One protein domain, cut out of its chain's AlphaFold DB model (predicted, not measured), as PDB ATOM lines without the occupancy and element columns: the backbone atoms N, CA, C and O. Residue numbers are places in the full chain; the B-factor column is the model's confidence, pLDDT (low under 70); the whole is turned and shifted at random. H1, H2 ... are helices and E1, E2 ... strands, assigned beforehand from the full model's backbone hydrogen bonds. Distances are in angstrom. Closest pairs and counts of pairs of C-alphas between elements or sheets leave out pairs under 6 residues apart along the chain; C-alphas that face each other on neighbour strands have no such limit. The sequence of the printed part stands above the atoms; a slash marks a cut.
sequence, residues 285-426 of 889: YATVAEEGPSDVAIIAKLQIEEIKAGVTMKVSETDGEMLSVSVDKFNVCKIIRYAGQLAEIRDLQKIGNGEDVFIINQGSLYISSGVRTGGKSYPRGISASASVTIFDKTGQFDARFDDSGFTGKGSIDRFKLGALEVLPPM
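What this domain is: This is residues 285 to 426 of the 889 residues of an uncharacterized protein of Aspergillus parasiticus (UniProt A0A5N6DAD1). Seven long strands, E1 to E7, lie side by side in a single broad, thin antiparallel sheet with no second sheet over either face. The helices H1 and H2 lie beyond one end of E3 and E4, a small hairpin of E8 and E9 lies beyond the end of E7, and the free residues 286 to 292 and 416 to 421 stick out. The printed part has 142 residues, with two named helices and nine named strands in the order E1 E2 E3 H1 H2 E4 E5 E6 E7 E8 E9, mostly strand. The large sheet runs E1 - E2 - E3 - E4 - E5 - E6 - E7; the whole is loose and flat, with a radius of gyration of the C-alphas of 20.1 A and spans of 67 by 50 by 22 A.

Where its parts are: E1, residues 295 to 304, is 30.4 A long and begins at C-alpha 295 (84.785, 130.852, 116.245). E2, 307 to 316, is 30.4 A; E3, 322 to 331, 26.2 A; E4, 359 to 368, 26.3 A; E5, 381 to 390, 28.1 A; E6, 393 to 402, 29.8 A; E7, 405 to 412, 23.9 A. H1, residues 332 to 342, is 15.4 A long, and H2 is residues 346 to 349. E8 is residues 415 to 417; E9, residues 420 to 422, ends at C-alpha 422 (96.332, 115.513, 161.343).

How they stand to each other: E1 E2 E3 and E4 E5 E6 E7 are meanders, each strand the antiparallel neighbour of the one before. E3 and E4 are antiparallel neighbours at 178 degrees, with N 325 and O 365 2.8 A apart. Within hydrogen-bond range are also N 298 and O 313 of E1 and E2, 2.9 A, N 310 and O 326 of E2 and E3, 2.8 A, N 364 and O 385 of E4 and E5, 2.8 A, N 384 and O 399 of E5 and E6, 2.9 A, and N 400 and O 407 of E6 and E7, 2.8 A. E1 and E7 are the edge strands. The sheet is twisted, its C-alphas up to 5.0 A off their best plane. E3 bends by 64 degrees at residue 328 and E4 by 60 degrees at residue 362; these two C-alphas face each other at 4.5 A. H1 only grazes the sheet with its residues 332 to 338. H2 is not on the sheet but touches H1, the closest C-alphas being those of Arg 337 and Gln 349, 4.4 A apart. In H1 every O i to N i+4 pair is within hydrogen-bond range; H2 is too short for such a pair, and its one O i to N i+3 pair is not within range. E7 runs on into E8 across a break of 2 residues, at 84 degrees. E8 and E9 form an antiparallel hairpin, with N 417 and O 420 2.9 A apart.

The domain as a whole: The two C-alphas farthest apart, those of Ala 286 and Ala 419, are 70.2 A apart. The printed part has no cut. The link E4 to E5, residues 369 to 380, is long; in it residues 372 to 373 pair antiparallel with 376 to 377. Mean pLDDT of the printed part is 72.7; 47 residues are under 70, among them 285 to 293, 351 to 358, 404 to 411 and 413 to 426.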
ATOM      1  N   TYR A 285      83.121 137.018 107.088       66.81
ATOM      2  CA  TYR A 285      83.018 136.877 105.624       66.81
ATOM      3  C   TYR A 285      84.265 137.356 104.870       66.81
ATOM      4  O   TYR A 285      84.524 136.888 103.763       66.81
ATOM      5  N   ALA A 286      85.011 138.296 105.453       59.44
ATOM      6  CA  ALA A 286      86.209 138.867 104.853       59.44
ATOM      7  C   ALA A 286      87.414 137.912 104.867       59.44
ATOM      8  O   ALA A 286      88.237 138.002 103.962       59.44
ATOM      9  N   THR A 287      87.515 137.017 105.858       66.00
ATOM     10  CA  THR A 287      88.724 136.203 106.081       66.00
ATOM     11  C   THR A 287      88.499 134.692 106.026       66.00
ATOM     12  O   THR A 287      89.458 133.949 105.847       66.00
ATOM     13  N   VAL A 288      87.248 134.212 106.055       68.69
ATOM     14  CA  VAL A 288      86.903 132.771 106.087       68.69
ATOM     15  C   VAL A 288      87.558 131.906 104.999       68.69
ATOM     16  O   VAL A 288      87.758 130.711 105.203       68.69
ATOM     17  N   ALA A 289      87.889 132.483 103.840       53.84
ATOM     18  CA  ALA A 289      88.541 131.766 102.744       53.84
ATOM     19  C   ALA A 289      90.045 131.506 102.973       53.84
ATOM     20  O   ALA A 289      90.593 130.599 102.352       53.84
ATOM     21  N   GLU A 290      90.691 132.291 103.838       57.06
ATOM     22  CA  GLU A 290      92.132 132.233 104.129       57.06
ATOM     23  C   GLU A 290      92.402 131.729 105.558       57.06
ATOM     24  O   GLU A 290      93.289 130.904 105.759       57.06
ATOM     25  N   GLU A 291      91.608 132.178 106.535       64.12
ATOM     26  CA  GLU A 291      91.787 131.902 107.971       64.12
ATOM     27  C   GLU A 291      90.873 130.771 108.489       64.12
ATOM     28  O   GLU A 291      91.193 130.110 109.476       64.12
ATOM     29  N   GLY A 292      89.764 130.485 107.796       67.12
ATOM     30  CA  GLY A 292      88.782 129.477 108.208       67.12
ATOM     31  C   GLY A 292      87.726 130.012 109.195       67.12
ATOM     32  O   GLY A 292      87.286 131.155 109.070       67.12
ATOM     33  N   PRO A 293      87.214 129.183 110.127       69.00
ATOM     34  CA  PRO A 293      86.226 129.626 111.111       69.00
ATOM     35  C   PRO A 293      86.843 130.535 112.182       69.00
ATOM     36  O   PRO A 293      87.783 130.138 112.863       69.00
ATOM     37  N   SER A 294      86.235 131.701 112.398       75.38
ATOM     38  CA  SER A 294      86.648 132.681 113.412       75.38
ATOM     39  C   SER A 294      86.184 132.342 114.833       75.38
ATOM     40  O   SER A 294      86.623 132.959 115.801       75.38
ATOM     41  N   ASP A 295      85.249 131.397 114.968       81.00
ATOM     42  CA  ASP A 295      84.785 130.852 116.245       81.00
ATOM     43  C   ASP A 295      84.475 129.358 116.080       81.00
ATOM     44  O   ASP A 295      83.882 128.945 115.077       81.00
ATOM     45  N   VAL A 296      84.860 128.542 117.060       74.38
ATOM     46  CA  VAL A 296      84.467 127.137 117.201       74.38
ATOM     47  C   VAL A 296      84.297 126.829 118.683       74.38
ATOM     48  O   VAL A 296      85.235 126.981 119.465       74.38
ATOM     49  N   ALA A 297      83.138 126.309 119.079       77.69
ATOM     50  CA  ALA A 297      82.922 125.763 120.414       77.69
ATOM     51  C   ALA A 297      82.332 124.352 120.359       77.69
ATOM     52  O   ALA A 297      81.546 124.022 119.474       77.69
ATOM     53  N   ILE A 298      82.701 123.517 121.329       74.19
ATOM     54  CA  ILE A 298      82.202 122.149 121.495       74.19
ATOM     55  C   ILE A 298      81.819 121.959 122.961       74.19
ATOM     56  O   ILE A 298      82.602 122.264 123.861       74.19
ATOM     57  N   ILE A 299      80.624 121.430 123.208       81.44
ATOM     58  CA  ILE A 299      80.133 121.044 124.532       81.44
ATOM     59  C   ILE A 299      79.731 119.574 124.464       81.44
ATOM     60  O   ILE A 299      78.991 119.169 123.571       81.44
ATOM     61  N   ALA A 300      80.197 118.778 125.422       77.88
ATOM     62  CA  ALA A 300      79.766 117.398 125.590       77.88
ATOM     63  C   ALA A 300      79.624 117.076 127.078       77.88
ATOM     64  O   ALA A 300      80.562 117.273 127.852       77.88
ATOM     65  N   LYS A 301      78.464 116.552 127.482       88.88
ATOM     66  CA  LYS A 301      78.243 115.979 128.817       88.88
ATOM     67  C   LYS A 301      77.857 114.515 128.718       88.88
ATOM     68  O   LYS A 301      76.844 114.184 128.110       88.88
ATOM     69  N   LEU A 302      78.664 113.677 129.352       83.06
ATOM     70  CA  LEU A 302      78.496 112.243 129.501       83.06
ATOM     71  C   LEU A 302      78.030 111.931 130.922       83.06
ATOM     72  O   LEU A 302      78.611 112.415 131.890       83.06
ATOM     73  N   GLN A 303      77.031 111.071 131.042       89.31
ATOM     74  CA  GLN A 303      76.641 110.430 132.284       89.31
ATOM     75  C   GLN A 303      76.765 108.911 132.139       89.31
ATOM     76  O   GLN A 303      76.325 108.333 131.144       89.31
ATOM     77  N   ILE A 304      77.357 108.283 133.154       79.44
ATOM     78  CA  ILE A 304      77.411 106.834 133.343       79.44
ATOM     79  C   ILE A 304      76.883 106.555 134.749       79.44
ATOM     80  O   ILE A 304      77.514 106.933 135.734       79.44
ATOM     81  N   GLU A 305      75.713 105.923 134.840       82.81
ATOM     82  CA  GLU A 305      74.968 105.756 136.100       82.81
ATOM     83  C   GLU A 305      74.758 107.093 136.839       82.81
ATOM     84  O   GLU A 305      73.941 107.905 136.407       82.81
ATOM     85  N   GLU A 306      75.475 107.338 137.938       86.12
ATOM     86  CA  GLU A 306      75.459 108.598 138.694       86.12
ATOM     87  C   GLU A 306      76.678 109.498 138.438       86.12
ATOM     88  O   GLU A 306      76.684 110.646 138.877       86.12
ATOM     89  N   ILE A 307      77.695 108.991 137.737       83.81
ATOM     90  CA  ILE A 307      78.909 109.731 137.393       83.81
ATOM     91  C   ILE A 307      78.580 110.657 136.232       83.81
ATOM     92  O   ILE A 307      78.134 110.188 135.184       83.81
ATOM     93  N   LYS A 308      78.846 111.958 136.375       91.94
ATOM     94  CA  LYS A 308      78.755 112.912 135.261       91.94
ATOM     95  C   LYS A 308      80.140 113.461 134.941       91.94
ATOM     96  O   LYS A 308      80.891 113.839 135.835       91.94
ATOM     97  N   ALA A 309      80.465 113.536 133.658       78.50
ATOM     98  CA  ALA A 309      81.662 114.168 133.128       78.50
ATOM     99  C   ALA A 309      81.253 115.163 132.037       78.50
ATOM    100  O   ALA A 309      80.392 114.881 131.209       78.50
ATOM    101  N   GLY A 310      81.858 116.343 132.036       83.06
ATOM    102  CA  GLY A 310      81.580 117.404 131.078       83.06
ATOM    103  C   GLY A 310      82.869 117.972 130.516       83.06
ATOM    104  O   GLY A 310      83.802 118.236 131.272       83.06
ATOM    105  N   VAL A 311      82.897 118.188 129.207       75.44
ATOM    106  CA  VAL A 311      83.943 118.936 128.509       75.44
ATOM    107  C   VAL A 311      83.288 120.113 127.795       75.44
ATOM    108  O   VAL A 311      82.189 120.013 127.243       75.44
ATOM    109  N   THR A 312      83.947 121.260 127.831       82.81
ATOM    110  CA  THR A 312      83.599 122.434 127.036       82.81
ATOM    111  C   THR A 312      84.879 123.030 126.491       82.81
ATOM    112  O   THR A 312      85.805 123.301 127.248       82.81
ATOM    113  N   MET A 313      84.925 123.235 125.184       77.25
ATOM    114  CA  MET A 313      86.017 123.891 124.484       77.25
ATOM    115  C   MET A 313      85.452 125.074 123.702       77.25
ATOM    116  O   MET A 313      84.358 124.970 123.149       77.25
ATOM    117  N   LYS A 314      86.186 126.182 123.647       85.38
ATOM    118  CA  LYS A 314      85.945 127.295 122.728       85.38
ATOM    119  C   LYS A 314      87.284 127.831 122.221       85.38
ATOM    120  O   LYS A 314      88.211 127.986 123.009       85.38
ATOM    121  N   VAL A 315      87.365 128.109 120.929       74.69
ATOM    122  CA  VAL A 315      88.465 128.799 120.248       74.69
ATOM    123  C   VAL A 315      87.825 129.910 119.425       74.69
ATOM    124  O   VAL A 315      86.844 129.660 118.726       74.69
ATOM    125  N   SER A 316      88.304 131.141 119.560       80.25
ATOM    126  CA  SER A 316      87.670 132.317 118.962       80.25
ATOM    127  C   SER A 316      88.680 133.435 118.762       80.25
ATOM    128  O   SER A 316      89.417 133.768 119.690       80.25
ATOM    129  N   GLU A 317      88.671 134.055 117.583       70.25
ATOM    130  CA  GLU A 317      89.471 135.250 117.281       70.25
ATOM    131  C   GLU A 317      89.094 136.439 118.179       70.25
ATOM    132  O   GLU A 317      89.953 137.245 118.537       70.25
ATOM    133  N   THR A 318      87.811 136.560 118.546       70.25
ATOM    134  CA  THR A 318      87.287 137.717 119.292       70.25
ATOM    135  C   THR A 318      87.151 137.456 120.783       70.25
ATOM    136  O   THR A 318      87.480 138.324 121.590       70.25
ATOM    137  N   ASP A 319      86.657 136.273 121.160       74.44
ATOM    138  CA  ASP A 319      86.381 135.939 122.561       74.44
ATOM    139  C   ASP A 319      87.576 135.242 123.230       74.44
ATOM    140  O   ASP A 319      87.666 135.211 124.460       74.44
ATOM    141  N   GLY A 320      88.491 134.686 122.428       81.56
ATOM    142  CA  GLY A 320      89.653 133.924 122.863       81.56
ATOM    143  C   GLY A 320      89.406 132.423 123.056       81.56
ATOM    144  O   GLY A 320      88.456 131.831 122.538       81.56
ATOM    145  N   GLU A 321      90.295 131.798 123.821       84.88
ATOM    146  CA  GLU A 321      90.404 130.349 123.981       84.88
ATOM    147  C   GLU A 321      89.974 129.891 125.380       84.88
ATOM    148  O   GLU A 321      90.219 130.554 126.397       84.88
ATOM    149  N   MET A 322      89.324 128.731 125.453       86.81
ATOM    150  CA  MET A 322      88.976 128.076 126.707       86.81
ATOM    151  C   MET A 322      88.849 126.563 126.545       86.81
ATOM    152  O   MET A 322      88.196 126.076 125.625       86.81
ATOM    153  N   LEU A 323      89.405 125.828 127.505       75.00
ATOM    154  CA  LEU A 323      89.122 124.418 127.744       75.00
ATOM    155  C   LEU A 323      88.679 124.257 129.198       75.00
ATOM    156  O   LEU A 323      89.399 124.650 130.113       75.00
ATOM    157  N   SER A 324      87.513 123.658 129.419       81.94
ATOM    158  CA  SER A 324      86.961 123.336 130.731       81.94
ATOM    159  C   SER A 324      86.582 121.863 130.779       81.94
ATOM    160  O   SER A 324      85.891 121.354 129.900       81.94
ATOM    161  N   VAL A 325      86.977 121.198 131.859       76.75
ATOM    162  CA  VAL A 325      86.582 119.835 132.210       76.75
ATOM    163  C   VAL A 325      85.913 119.872 133.581       76.75
ATOM    164  O   VAL A 325      86.362 120.581 134.480       76.75
ATOM    165  N   SER A 326      84.832 119.124 133.759       87.75
ATOM    166  CA  SER A 326      84.148 118.968 135.043       87.75
ATOM    167  C   SER A 326      83.759 117.518 135.281       87.75
ATOM    168  O   SER A 326      83.331 116.849 134.344       87.75
ATOM    169  N   VAL A 327      83.837 117.060 136.526       83.12
ATOM    170  CA  VAL A 327      83.362 115.743 136.959       83.12
ATOM    171  C   VAL A 327      82.490 115.868 138.207       83.12
ATOM    172  O   VAL A 327      82.699 116.753 139.032       83.12
ATOM    173  N   ASP A 328      81.518 114.980 138.344       92.62
ATOM    174  CA  ASP A 328      80.615 114.858 139.491       92.62
ATOM    175  C   ASP A 328      80.509 113.371 139.848       92.62
ATOM    176  O   ASP A 328      80.346 112.525 138.960       92.62
ATOM    177  N   LYS A 329      80.666 113.055 141.137       90.38
ATOM    178  CA  LYS A 329      80.657 111.695 141.713       90.38
ATOM    179  C   LYS A 329      81.600 110.672 141.058       90.38
ATOM    180  O   LYS A 329      81.335 109.469 141.089       90.38
ATOM    181  N   PHE A 330      82.711 111.106 140.473       80.31
ATOM    182  CA  PHE A 330      83.639 110.217 139.775       80.31
ATOM    183  C   PHE A 330      84.319 109.244 140.751       80.31
ATOM    184  O   PHE A 330      85.088 109.650 141.619       80.31
ATOM    185  N   ASN A 331      84.053 107.948 140.583       78.69
ATOM    186  CA  ASN A 331      84.601 106.867 141.399       78.69
ATOM    187  C   ASN A 331      85.244 105.816 140.480       78.69
ATOM    188  O   ASN A 331      84.563 105.183 139.670       78.69
ATOM    189  N   VAL A 332      86.559 105.625 140.616       74.12
ATOM    190  CA  VAL A 332      87.345 104.735 139.743       74.12
ATOM    191  C   VAL A 332      86.864 103.282 139.846       74.12
ATOM    192  O   VAL A 332      86.720 102.611 138.826       74.12
ATOM    193  N   CYS A 333      86.547 102.801 141.050       74.88
ATOM    194  CA  CYS A 333      86.056 101.438 141.248       74.88
ATOM    195  C   CYS A 333      84.689 101.217 140.585       74.88
ATOM    196  O   CYS A 333      84.492 100.177 139.959       74.88
ATOM    197  N   LYS A 334      83.774 102.197 140.646       80.31
ATOM    198  CA  LYS A 334      82.478 102.121 139.942       80.31
ATOM    199  C   LYS A 334      82.662 102.065 138.422       80.31
ATOM    200  O   LYS A 334      82.058 101.212 137.779       80.31
ATOM    201  N   ILE A 335      83.568 102.870 137.857       76.00
ATOM    202  CA  ILE A 335      83.882 102.843 136.414       76.00
ATOM    203  C   ILE A 335      84.447 101.485 135.986       76.00
ATOM    204  O   ILE A 335      83.992 100.929 134.988       76.00
ATOM    205  N   ILE A 336      85.399 100.915 136.736       74.81
ATOM    206  CA  ILE A 336      85.990  99.614 136.383       74.81
ATOM    207  C   ILE A 336      84.945  98.491 136.487       74.81
ATOM    208  O   ILE A 336      84.883  97.638 135.601       74.81
ATOM    209  N   ARG A 337      84.077  98.503 137.513       77.75
ATOM    210  CA  ARG A 337      82.954  97.552 137.603       77.75
ATOM    211  C   ARG A 337      82.013  97.682 136.414       77.75
ATOM    212  O   ARG A 337      81.647  96.662 135.842       77.75
ATOM    213  N   TYR A 338      81.648  98.906 136.038       80.12
ATOM    214  CA  TYR A 338      80.757  99.170 134.914       80.12
ATOM    215  C   TYR A 338      81.367  98.719 133.577       80.12
ATOM    216  O   TYR A 338      80.716  98.015 132.808       80.12
ATOM    217  N   ALA A 339      82.653  98.992 133.336       75.88
ATOM    218  CA  ALA A 339      83.385  98.430 132.198       75.88
ATOM    219  C   ALA A 339      83.399  96.887 132.231       75.88
ATOM    220  O   ALA A 339      83.200  96.235 131.208       75.88
ATOM    221  N   GLY A 340      83.545  96.295 133.421       75.44
ATOM    222  CA  GLY A 340      83.402  94.857 133.653       75.44
ATOM    223  C   GLY A 340      81.999  94.303 133.392       75.44
ATOM    224  O   GLY A 340      81.873  93.147 132.997       75.44
ATOM    225  N   GLN A 341      80.942  95.090 133.594       78.69
ATOM    226  CA  GLN A 341      79.573  94.722 133.222       78.69
ATOM    227  C   GLN A 341      79.402  94.757 131.699       78.69
ATOM    228  O   GLN A 341      78.956  93.764 131.133       78.69
ATOM    229  N   LEU A 342      79.828  95.842 131.039       76.56
ATOM    230  CA  LEU A 342      79.757  95.992 129.578       76.56
ATOM    231  C   LEU A 342      80.534  94.910 128.817       76.56
ATOM    232  O   LEU A 342      80.066  94.431 127.791       76.56
ATOM    233  N   ALA A 343      81.714  94.533 129.310       78.50
ATOM    234  CA  ALA A 343      82.561  93.509 128.699       78.50
ATOM    235  C   ALA A 343      82.275  92.081 129.216       78.50
ATOM    236  O   ALA A 343      83.019  91.157 128.897       78.50
ATOM    237  N   GLU A 344      81.257  91.897 130.067       78.38
ATOM    238  CA  GLU A 344      80.910  90.633 130.746       78.38
ATOM    239  C   GLU A 344      82.050  89.997 131.589       78.38
ATOM    240  O   GLU A 344      81.978  88.839 132.018       78.38
ATOM    241  N   ILE A 345      83.094  90.770 131.916       76.19
ATOM    242  CA  ILE A 345      84.262  90.332 132.693       76.19
ATOM    243  C   ILE A 345      83.913  90.275 134.186       76.19
ATOM    244  O   ILE A 345      84.079  91.238 134.940       76.19
ATOM    245  N   ARG A 346      83.477  89.091 134.630       78.38
ATOM    246  CA  ARG A 346      83.057  88.799 136.015       78.38
ATOM    247  C   ARG A 346      84.047  89.229 137.099       78.38
ATOM    248  O   ARG A 346      83.613  89.491 138.212       78.38
ATOM    249  N   ASP A 347      85.348  89.270 136.827       75.81
ATOM    250  CA  ASP A 347      86.343  89.622 137.849       75.81
ATOM    251  C   ASP A 347      86.462  91.136 138.069       75.81
ATOM    252  O   ASP A 347      86.616  91.570 139.209       75.81
ATOM    253  N   LEU A 348      86.252  91.951 137.028       71.56
ATOM    254  CA  LEU A 348      86.156  93.409 137.165       71.56
ATOM    255  C   LEU A 348      84.866  93.825 137.893       71.56
ATOM    256  O   LEU A 348      84.869  94.767 138.685       71.56
ATOM    257  N   GLN A 349      83.778  93.071 137.705       73.12
ATOM    258  CA  GLN A 349      82.510  93.273 138.422       73.12
ATOM    259  C   GLN A 349      82.637  93.047 139.946       73.12
ATOM    260  O   GLN A 349      81.857  93.607 140.714       73.12
ATOM    261  N   LYS A 350      83.627  92.259 140.399       73.88
ATOM    262  CA  LYS A 350      83.849  91.885 141.813       73.88
ATOM    263  C   LYS A 350      84.763  92.838 142.593       73.88
ATOM    264  O   LYS A 350      85.122  92.514 143.724       73.88
ATOM    265  N   ILE A 351      85.171  93.985 142.038       68.88
ATOM    266  CA  ILE A 351      86.086  94.937 142.704       68.88
ATOM    267  C   ILE A 351      85.340  95.677 143.835       68.88
ATOM    268  O   ILE A 351      84.964  96.841 143.716       68.88
ATOM    269  N   GLY A 352      85.046  94.953 144.919       54.59
ATOM    270  CA  GLY A 352      84.144  95.342 146.008       54.59
ATOM    271  C   GLY A 352      84.764  96.276 147.046       54.59
ATOM    272  O   GLY A 352      84.166  97.271 147.435       54.59
ATOM    273  N   ASN A 353      85.988  95.977 147.476       53.31
ATOM    274  CA  ASN A 353      86.491  96.384 148.794       53.31
ATOM    275  C   ASN A 353      87.205  97.752 148.819       53.31
ATOM    276  O   ASN A 353      88.167  97.923 149.563       53.31
ATOM    277  N   GLY A 354      86.796  98.699 147.971       54.88
ATOM    278  CA  GLY A 354      87.522  99.963 147.791       54.88
ATOM    279  C   GLY A 354      86.677 101.149 147.337       54.88
ATOM    280  O   GLY A 354      87.227 102.072 146.743       54.88
ATOM    281  N   GLU A 355      85.362 101.130 147.577       56.84
ATOM    282  CA  GLU A 355      84.454 102.189 147.108       56.84
ATOM    283  C   GLU A 355      84.854 103.586 147.603       56.84
ATOM    284  O   GLU A 355      84.739 104.540 146.835       56.84
ATOM    285  N   ASP A 356      85.433 103.682 148.802       59.97
ATOM    286  CA  ASP A 356      85.837 104.935 149.454       59.97
ATOM    287  C   ASP A 356      87.344 105.253 149.336       59.97
ATOM    288  O   ASP A 356      87.854 106.169 149.986       59.97
ATOM    289  N   VAL A 357      88.092 104.511 148.503       63.00
ATOM    290  CA  VAL A 357      89.546 104.720 148.325       63.00
ATOM    291  C   VAL A 357      89.843 106.045 147.626       63.00
ATOM    292  O   VAL A 357      90.738 106.766 148.059       63.00
ATOM    293  N   PHE A 358      89.114 106.368 146.553       68.44
ATOM    294  CA  PHE A 358      89.262 107.631 145.830       68.44
ATOM    295  C   PHE A 358      87.985 107.982 145.053       68.44
ATOM    296  O   PHE A 358      87.647 107.340 144.052       68.44
ATOM    297  N   ILE A 359      87.295 109.030 145.501       77.25
ATOM    298  CA  ILE A 359      86.084 109.578 144.881       77.25
ATOM    299  C   ILE A 359      86.301 111.068 144.643       77.25
ATOM    300  O   ILE A 359      86.539 111.801 145.595       77.25
ATOM    301  N   ILE A 360      86.159 111.558 143.413       77.88
ATOM    302  CA  ILE A 360      86.017 112.998 143.169       77.88
ATOM    303  C   ILE A 360      84.523 113.310 143.244       77.88
ATOM    304  O   ILE A 360      83.786 113.106 142.280       77.88
ATOM    305  N   ASN A 361      84.075 113.779 144.410       88.56
ATOM    306  CA  ASN A 361      82.682 114.152 144.659       88.56
ATOM    307  C   ASN A 361      82.232 115.234 143.676       88.56
ATOM    308  O   ASN A 361      81.169 115.122 143.084       88.56
ATOM    309  N   GLN A 362      83.071 116.249 143.473       93.62
ATOM    310  CA  GLN A 362      82.882 117.292 142.471       93.62
ATOM    311  C   GLN A 362      84.259 117.804 142.054       93.62
ATOM    312  O   GLN A 362      85.090 118.067 142.915       93.62
ATOM    313  N   GLY A 363      84.517 117.968 140.762       80.56
ATOM    314  CA  GLY A 363      85.780 118.481 140.241       80.56
ATOM    315  C   GLY A 363      85.557 119.404 139.053       80.56
ATOM    316  O   GLY A 363      84.672 119.172 138.230       80.56
ATOM    317  N   SER A 364      86.370 120.446 138.939       90.50
ATOM    318  CA  SER A 364      86.438 121.292 137.752       90.50
ATOM    319  C   SER A 364      87.852 121.795 137.515       90.50
ATOM    320  O   SER A 364      88.534 122.208 138.450       90.50
ATOM    321  N   LEU A 365      88.252 121.803 136.251       76.38
ATOM    322  CA  LEU A 365      89.479 122.395 135.741       76.38
ATOM    323  C   LEU A 365      89.097 123.274 134.551       76.38
ATOM    324  O   LEU A 365      88.360 122.815 133.680       76.38
ATOM    325  N   TYR A 366      89.605 124.499 134.478       88.31
ATOM    326  CA  TYR A 366      89.618 125.254 133.230       88.31
ATOM    327  C   TYR A 366      90.959 125.935 132.981       88.31
ATOM    328  O   TYR A 366      91.695 126.266 133.910       88.31
ATOM    329  N   ILE A 367      91.231 126.162 131.702       76.38
ATOM    330  CA  ILE A 367      92.294 127.007 131.164       76.38
ATOM    331  C   ILE A 367      91.591 127.979 130.215       76.38
ATOM    332  O   ILE A 367      90.815 127.529 129.374       76.38
ATOM    333  N   SER A 368      91.798 129.290 130.349       89.75
ATOM    334  CA  SER A 368      91.198 130.276 129.441       89.75
ATOM    335  C   SER A 368      92.061 131.518 129.241       89.75
ATOM    336  O   SER A 368      92.818 131.914 130.125       89.75
ATOM    337  N   SER A 369      91.892 132.189 128.101       85.19
ATOM    338  CA  SER A 369      92.404 133.539 127.855       85.19
ATOM    339  C   SER A 369      91.482 134.661 128.364       85.19
ATOM    340  O   SER A 369      91.897 135.818 128.325       85.19
ATOM    341  N   GLY A 370      90.264 134.348 128.839       85.44
ATOM    342  CA  GLY A 370      89.260 135.331 129.287       85.44
ATOM    343  C   GLY A 370      87.872 135.194 128.644       85.44
ATOM    344  O   GLY A 370      87.214 136.204 128.403       85.44
ATOM    345  N   VAL A 371      87.427 133.971 128.342       85.81
ATOM    346  CA  VAL A 371      86.226 133.690 127.532       85.81
ATOM    347  C   VAL A 371      84.924 133.798 128.336       85.81
ATOM    348  O   VAL A 371      84.852 133.439 129.512       85.81
ATOM    349  N   ARG A 372      83.824 134.174 127.672       74.12
ATOM    350  CA  ARG A 372      82.458 134.006 128.195       74.12
ATOM    351  C   ARG A 372      81.662 133.033 127.321       74.12
ATOM    352  O   ARG A 372      81.478 133.279 126.139       74.12
ATOM    353  N   THR A 373      81.153 131.942 127.894       72.94
ATOM    354  CA  THR A 373      80.332 130.948 127.171       72.94
ATOM    355  C   THR A 373      79.316 130.264 128.089       72.94
ATOM    356  O   THR A 373      79.491 130.221 129.307       72.94
ATOM    357  N   GLY A 374      78.198 129.785 127.534       61.22
ATOM    358  CA  GLY A 374      77.119 129.145 128.304       61.22
ATOM    359  C   GLY A 374      76.539 130.026 129.423       61.22
ATOM    360  O   GLY A 374      76.101 129.521 130.454       61.22
ATOM    361  N   GLY A 375      76.616 131.354 129.275       61.84
ATOM    362  CA  GLY A 375      76.254 132.333 130.308       61.84
ATOM    363  C   GLY A 375      77.284 132.514 131.435       61.84
ATOM    364  O   GLY A 375      77.159 133.471 132.202       61.84
ATOM    365  N   LYS A 376      78.317 131.666 131.517       74.25
ATOM    366  CA  LYS A 376      79.412 131.739 132.496       74.25
ATOM    367  C   LYS A 376      80.596 132.535 131.945       74.25
ATOM    368  O   LYS A 376      80.870 132.507 130.749       74.25
ATOM    369  N   SER A 377      81.302 133.229 132.833       83.44
ATOM    370  CA  SER A 377      82.590 133.859 132.533       83.44
ATOM    371  C   SER A 377      83.715 132.970 133.055       83.44
ATOM    372  O   SER A 377      83.641 132.507 134.194       83.44
ATOM    373  N   TYR A 378      84.728 132.751 132.225       87.12
ATOM    374  CA  TYR A 378      85.956 132.025 132.519       87.12
ATOM    375  C   TYR A 378      87.103 133.039 132.456       87.12
ATOM    376  O   TYR A 378      87.569 133.372 131.368       87.12
ATOM    377  N   PRO A 379      87.522 133.605 133.602       87.62
ATOM    378  CA  PRO A 379      88.626 134.553 133.640       87.62
ATOM    379  C   PRO A 379      89.905 133.979 133.031       87.62
ATOM    380  O   PRO A 379      90.128 132.769 133.046       87.62
ATOM    381  N   ARG A 380      90.758 134.876 132.535       86.81
ATOM    382  CA  ARG A 380      92.091 134.542 132.042       86.81
ATOM    383  C   ARG A 380      92.890 133.805 133.119       86.81
ATOM    384  O   ARG A 380      92.911 134.246 134.266       86.81
ATOM    385  N   GLY A 381      93.541 132.707 132.741       74.62
ATOM    386  CA  GLY A 381      94.343 131.875 133.632       74.62
ATOM    387  C   GLY A 381      93.929 130.402 133.656       74.62
ATOM    388  O   GLY A 381      93.202 129.911 132.792       74.62
ATOM    389  N   ILE A 382      94.418 129.697 134.673       75.25
ATOM    390  CA  ILE A 382      94.104 128.301 134.988       75.25
ATOM    391  C   ILE A 382      93.370 128.281 136.327       75.25
ATOM    392  O   ILE A 382      93.787 128.957 137.265       75.25
ATOM    393  N   SER A 383      92.322 127.477 136.470       78.19
ATOM    394  CA  SER A 383      91.719 127.214 137.778       78.19
ATOM    395  C   SER A 383      91.312 125.760 137.910       78.19
ATOM    396  O   SER A 383      90.713 125.189 137.002       78.19
ATOM    397  N   ALA A 384      91.644 125.173 139.053       73.44
ATOM    398  CA  ALA A 384      91.335 123.805 139.415       73.44
ATOM    399  C   ALA A 384      90.712 123.790 140.813       73.44
ATOM    400  O   ALA A 384      91.308 124.284 141.768       73.44
ATOM    401  N   SER A 385      89.542 123.183 140.950       78.25
ATOM    402  CA  SER A 385      88.905 122.963 142.244       78.25
ATOM    403  C   SER A 385      88.307 121.571 142.306       78.25
ATOM    404  O   SER A 385      87.683 121.131 141.339       78.25
ATOM    405  N   ALA A 386      88.441 120.893 143.440       76.62
ATOM    406  CA  ALA A 386      87.750 119.634 143.666       76.62
ATOM    407  C   ALA A 386      87.376 119.422 145.134       76.62
ATOM    408  O   ALA A 386      88.087 119.845 146.042       76.62
ATOM    409  N   SER A 387      86.272 118.710 145.333       84.50
ATOM    410  CA  SER A 387      85.905 117.995 146.547       84.50
ATOM    411  C   SER A 387      86.171 116.513 146.302       84.50
ATOM    412  O   SER A 387      85.657 115.945 145.337       84.50
ATOM    413  N   VAL A 388      86.989 115.893 147.147       76.75
ATOM    414  CA  VAL A 388      87.492 114.523 146.985       76.75
ATOM    415  C   VAL A 388      87.316 113.766 148.298       76.75
ATOM    416  O   VAL A 388      87.573 114.329 149.354       76.75
ATOM    417  N   THR A 389      86.912 112.500 148.250       76.94
ATOM    418  CA  THR A 389      86.976 111.564 149.379       76.94
ATOM    419  C   THR A 389      88.111 110.576 149.133       76.94
ATOM    420  O   THR A 389      88.158 109.952 148.074       76.94
ATOM    421  N   ILE A 390      89.025 110.437 150.093       69.25
ATOM    422  CA  ILE A 390      90.140 109.481 150.055       69.25
ATOM    423  C   ILE A 390      90.198 108.770 151.412       69.25
ATOM    424  O   ILE A 390      90.401 109.429 152.430       69.25
ATOM    425  N   PHE A 391      90.009 107.449 151.447       71.62
ATOM    426  CA  PHE A 391      89.977 106.634 152.677       71.62
ATOM    427  C   PHE A 391      89.014 107.180 153.756       71.62
ATOM    428  O   PHE A 391      89.426 107.445 154.887       71.62
ATOM    429  N   ASP A 392      87.745 107.405 153.399       71.81
ATOM    430  CA  ASP A 392      86.710 108.017 154.261       71.81
ATOM    431  C   ASP A 392      87.025 109.445 154.755       71.81
ATOM    432  O   ASP A 392      86.436 109.926 155.731       71.81
ATOM    433  N   LYS A 393      87.965 110.149 154.112       73.75
ATOM    434  CA  LYS A 393      88.322 111.536 154.440       73.75
ATOM    435  C   LYS A 393      88.004 112.455 153.292       73.75
ATOM    436  O   LYS A 393      88.569 112.316 152.210       73.75
ATOM    437  N   THR A 394      87.109 113.403 153.537       78.44
ATOM    438  CA  THR A 394      86.814 114.445 152.569       78.44
ATOM    439  C   THR A 394      87.899 115.512 152.622       78.44
ATOM    440  O   THR A 394      88.419 115.875 153.678       78.44
ATOM    441  N   GLY A 395      88.279 116.000 151.454       71.62
ATOM    442  CA  GLY A 395      89.153 117.139 151.274       71.62
ATOM    443  C   GLY A 395      88.604 118.021 150.171       71.62
ATOM    444  O   GLY A 395      87.957 117.545 149.238       71.62
ATOM    445  N   GLN A 396      88.840 119.320 150.282       75.62
ATOM    446  CA  GLN A 396      88.463 120.289 149.266       75.62
ATOM    447  C   GLN A 396      89.663 121.161 148.937       75.62
ATOM    448  O   GLN A 396      90.399 121.568 149.835       75.62
ATOM    449  N   PHE A 397      89.846 121.480 147.663       68.88
ATOM    450  CA  PHE A 397      90.775 122.515 147.234       68.88
ATOM    451  C   PHE A 397      90.157 123.381 146.141       68.88
ATOM    452  O   PHE A 397      89.300 122.943 145.377       68.88
ATOM    453  N   ASP A 398      90.623 124.620 146.082       69.81
ATOM    454  CA  ASP A 398      90.312 125.607 145.057       69.81
ATOM    455  C   ASP A 398      91.603 126.397 144.823       69.81
ATOM    456  O   ASP A 398      92.143 127.033 145.735       69.81
ATOM    457  N   ALA A 399      92.149 126.236 143.622       60.47
ATOM    458  CA  ALA A 399      93.415 126.785 143.181       60.47
ATOM    459  C   ALA A 399      93.226 127.524 141.855       60.47
ATOM    460  O   ALA A 399      92.460 127.111 140.977       60.47
ATOM    461  N   ARG A 400      93.947 128.630 141.698       66.50
ATOM    462  CA  ARG A 400      93.853 129.499 140.533       66.50
ATOM    463  C   ARG A 400      95.179 130.196 140.272       66.50
ATOM    464  O   ARG A 400      95.826 130.685 141.193       66.50
ATOM    465  N   PHE A 401      95.560 130.245 139.006       65.31
ATOM    466  CA  PHE A 401      96.720 130.951 138.492       65.31
ATOM    467  C   PHE A 401      96.242 131.933 137.425       65.31
ATOM    468  O   PHE A 401      95.768 131.499 136.377       65.31
ATOM    469  N   ASP A 402      96.327 133.231 137.690       78.06
ATOM    470  CA  ASP A 402      95.952 134.286 136.741       78.06
ATOM    471  C   ASP A 402      96.981 135.427 136.738       78.06
ATOM    472  O   ASP A 402      98.085 135.273 137.261       78.06
ATOM    473  N   ASP A 403      96.645 136.571 136.136       75.88
ATOM    474  CA  ASP A 403      97.549 137.725 136.042       75.88
ATOM    475  C   ASP A 403      97.942 138.311 137.427       75.88
ATOM    476  O   ASP A 403      98.888 139.095 137.514       75.88
ATOM    477  N   SER A 404      97.267 137.922 138.524       67.25
ATOM    478  CA  SER A 404      97.647 138.246 139.913       67.25
ATOM    479  C   SER A 404      98.583 137.217 140.572       67.25
ATOM    480  O   SER A 404      99.043 137.428 141.696       67.25
ATOM    481  N   GLY A 405      98.908 136.125 139.872       59.88
ATOM    482  CA  GLY A 405      99.769 135.038 140.334       59.88
ATOM    483  C   GLY A 405      98.997 133.795 140.783       59.88
ATOM    484  O   GLY A 405      97.869 133.542 140.358       59.88
ATOM    485  N   PHE A 406      99.630 132.979 141.633       63.94
ATOM    486  CA  PHE A 406      99.024 131.767 142.188       63.94
ATOM    487  C   PHE A 406      98.264 132.058 143.486       63.94
ATOM    488  O   PHE A 406      98.821 132.594 144.442       63.94
ATOM    489  N   THR A 407      97.016 131.605 143.550       58.03
ATOM    490  CA  THR A 407      96.195 131.562 144.760       58.03
ATOM    491  C   THR A 407      95.696 130.138 144.980       58.03
ATOM    492  O   THR A 407      95.321 129.439 144.041       58.03
ATOM    493  N   GLY A 408      95.702 129.682 146.231       61.22
ATOM    494  CA  GLY A 408      95.271 128.335 146.581       61.22
ATOM    495  C   GLY A 408      94.756 128.274 148.009       61.22
ATOM    496  O   GLY A 408      95.362 128.835 148.921       61.22
ATOM    497  N   LYS A 409      93.631 127.591 148.200       67.94
ATOM    498  CA  LYS A 409      93.040 127.291 149.508       67.94
ATOM    499  C   LYS A 409      92.546 125.849 149.511       67.94
ATOM    500  O   LYS A 409      92.149 125.319 148.474       67.94
ATOM    501  N   GLY A 410      92.535 125.227 150.680       66.00
ATOM    502  CA  GLY A 410      91.991 123.889 150.834       66.00
ATOM    503  C   GLY A 410      91.840 123.472 152.287       66.00
ATOM    504  O   GLY A 410      92.333 124.137 153.200       66.00
ATOM    505  N   SER A 411      91.139 122.368 152.481       68.31
ATOM    506  CA  SER A 411      90.888 121.725 153.766       68.31
ATOM    507  C   SER A 411      90.885 120.210 153.588       68.31
ATOM    508  O   SER A 411      90.612 119.698 152.503       68.31
ATOM    509  N   ILE A 412      91.184 119.488 154.663       70.88
ATOM    510  CA  ILE A 412      91.033 118.036 154.739       70.88
ATOM    511  C   ILE A 412      90.437 117.676 156.097       70.88
ATOM    512  O   ILE A 412      90.725 118.335 157.103       70.88
ATOM    513  N   ASP A 413      89.591 116.653 156.118       68.69
ATOM    514  CA  ASP A 413      89.048 116.081 157.342       68.69
ATOM    515  C   ASP A 413      90.158 115.595 158.270       68.69
ATOM    516  O   ASP A 413      91.231 115.169 157.845       68.69
ATOM    517  N   ARG A 414      89.867 115.576 159.570       63.88
ATOM    518  CA  ARG A 414      90.771 114.995 160.565       63.88
ATOM    519  C   ARG A 414      90.944 113.493 160.317       63.88
ATOM    520  O   ARG A 414      89.971 112.726 160.321       63.88
ATOM    521  N   PHE A 415      92.193 113.053 160.196       59.00
ATOM    522  CA  PHE A 415      92.547 111.639 160.056       59.00
ATOM    523  C   PHE A 415      93.738 111.247 160.925       59.00
ATOM    524  O   PHE A 415      94.500 112.101 161.382       59.00
ATOM    525  N   LYS A 416      93.861 109.940 161.185       54.88
ATOM    526  CA  LYS A 416      94.971 109.368 161.948       54.88
ATOM    527  C   LYS A 416      95.764 108.382 161.098       54.88
ATOM    528  O   LYS A 416      95.184 107.468 160.521       54.88
ATOM    529  N   LEU A 417      97.082 108.555 161.066       51.94
ATOM    530  CA  LEU A 417      98.051 107.622 160.491       51.94
ATOM    531  C   LEU A 417      98.867 107.020 161.641       51.94
ATOM    532  O   LEU A 417      99.889 107.565 162.056       51.94
ATOM    533  N   GLY A 418      98.374 105.918 162.210       61.12
ATOM    534  CA  GLY A 418      98.951 105.340 163.425       61.12
ATOM    535  C   GLY A 418      98.869 106.323 164.599       61.12
ATOM    536  O   GLY A 418      97.773 106.715 164.999       61.12
ATOM    537  N   ALA A 419     100.023 106.727 165.136       45.91
ATOM    538  CA  ALA A 419     100.116 107.698 166.230       45.91
ATOM    539  C   ALA A 419      99.939 109.169 165.791       45.91
ATOM    540  O   ALA A 419      99.701 110.026 166.639       45.91
ATOM    541  N   LEU A 420     100.043 109.477 164.492       36.31
ATOM    542  CA  LEU A 420      99.904 110.842 163.976       36.31
ATOM    543  C   LEU A 420      98.432 111.215 163.791       36.31
ATOM    544  O   LEU A 420      97.714 110.533 163.066       36.31
ATOM    545  N   GLU A 421      98.004 112.329 164.383       45.06
ATOM    546  CA  GLU A 421      96.685 112.936 164.179       45.06
ATOM    547  C   GLU A 421      96.835 114.252 163.407       45.06
ATOM    548  O   GLU A 421      97.456 115.196 163.891       45.06
ATOM    549  N   VAL A 422      96.274 114.316 162.196       44.62
ATOM    550  CA  VAL A 422      96.332 115.513 161.343       44.62
ATOM    551  C   VAL A 422      95.143 116.416 161.669       44.62
ATOM    552  O   VAL A 422      93.988 116.021 161.498       44.62
ATOM    553  N   LEU A 423      95.429 117.627 162.153       39.97
ATOM    554  CA  LEU A 423      94.440 118.627 162.565       39.97
ATOM    555  C   LEU A 423      94.334 119.777 161.540       39.97
ATOM    556  O   LEU A 423      95.352 120.164 160.964       39.97
ATOM    557  N   PRO A 424      93.144 120.390 161.354       37.06
ATOM    558  CA  PRO A 424      93.012 121.693 160.692       37.06
ATOM    559  C   PRO A 424      93.824 122.780 161.431       37.06
ATOM    560  O   PRO A 424      94.170 122.594 162.600       37.06
ATOM    561  N   PRO A 425      94.167 123.904 160.779       43.47
ATOM    562  CA  PRO A 425      95.483 124.527 160.924       43.47
ATOM    563  C   PRO A 425      95.784 125.130 162.308       43.47
ATOM    564  O   PRO A 425      95.507 126.295 162.576       43.47
ATOM    565  N   MET A 426      96.487 124.350 163.132       34.50
ATOM    566  CA  MET A 426      97.499 124.819 164.085       34.50
ATOM    567  C   MET A 426      98.674 123.837 164.038       34.50
ATOM    568  O   MET A 426      98.494 122.652 164.311       34.50
TER     569      MET A 426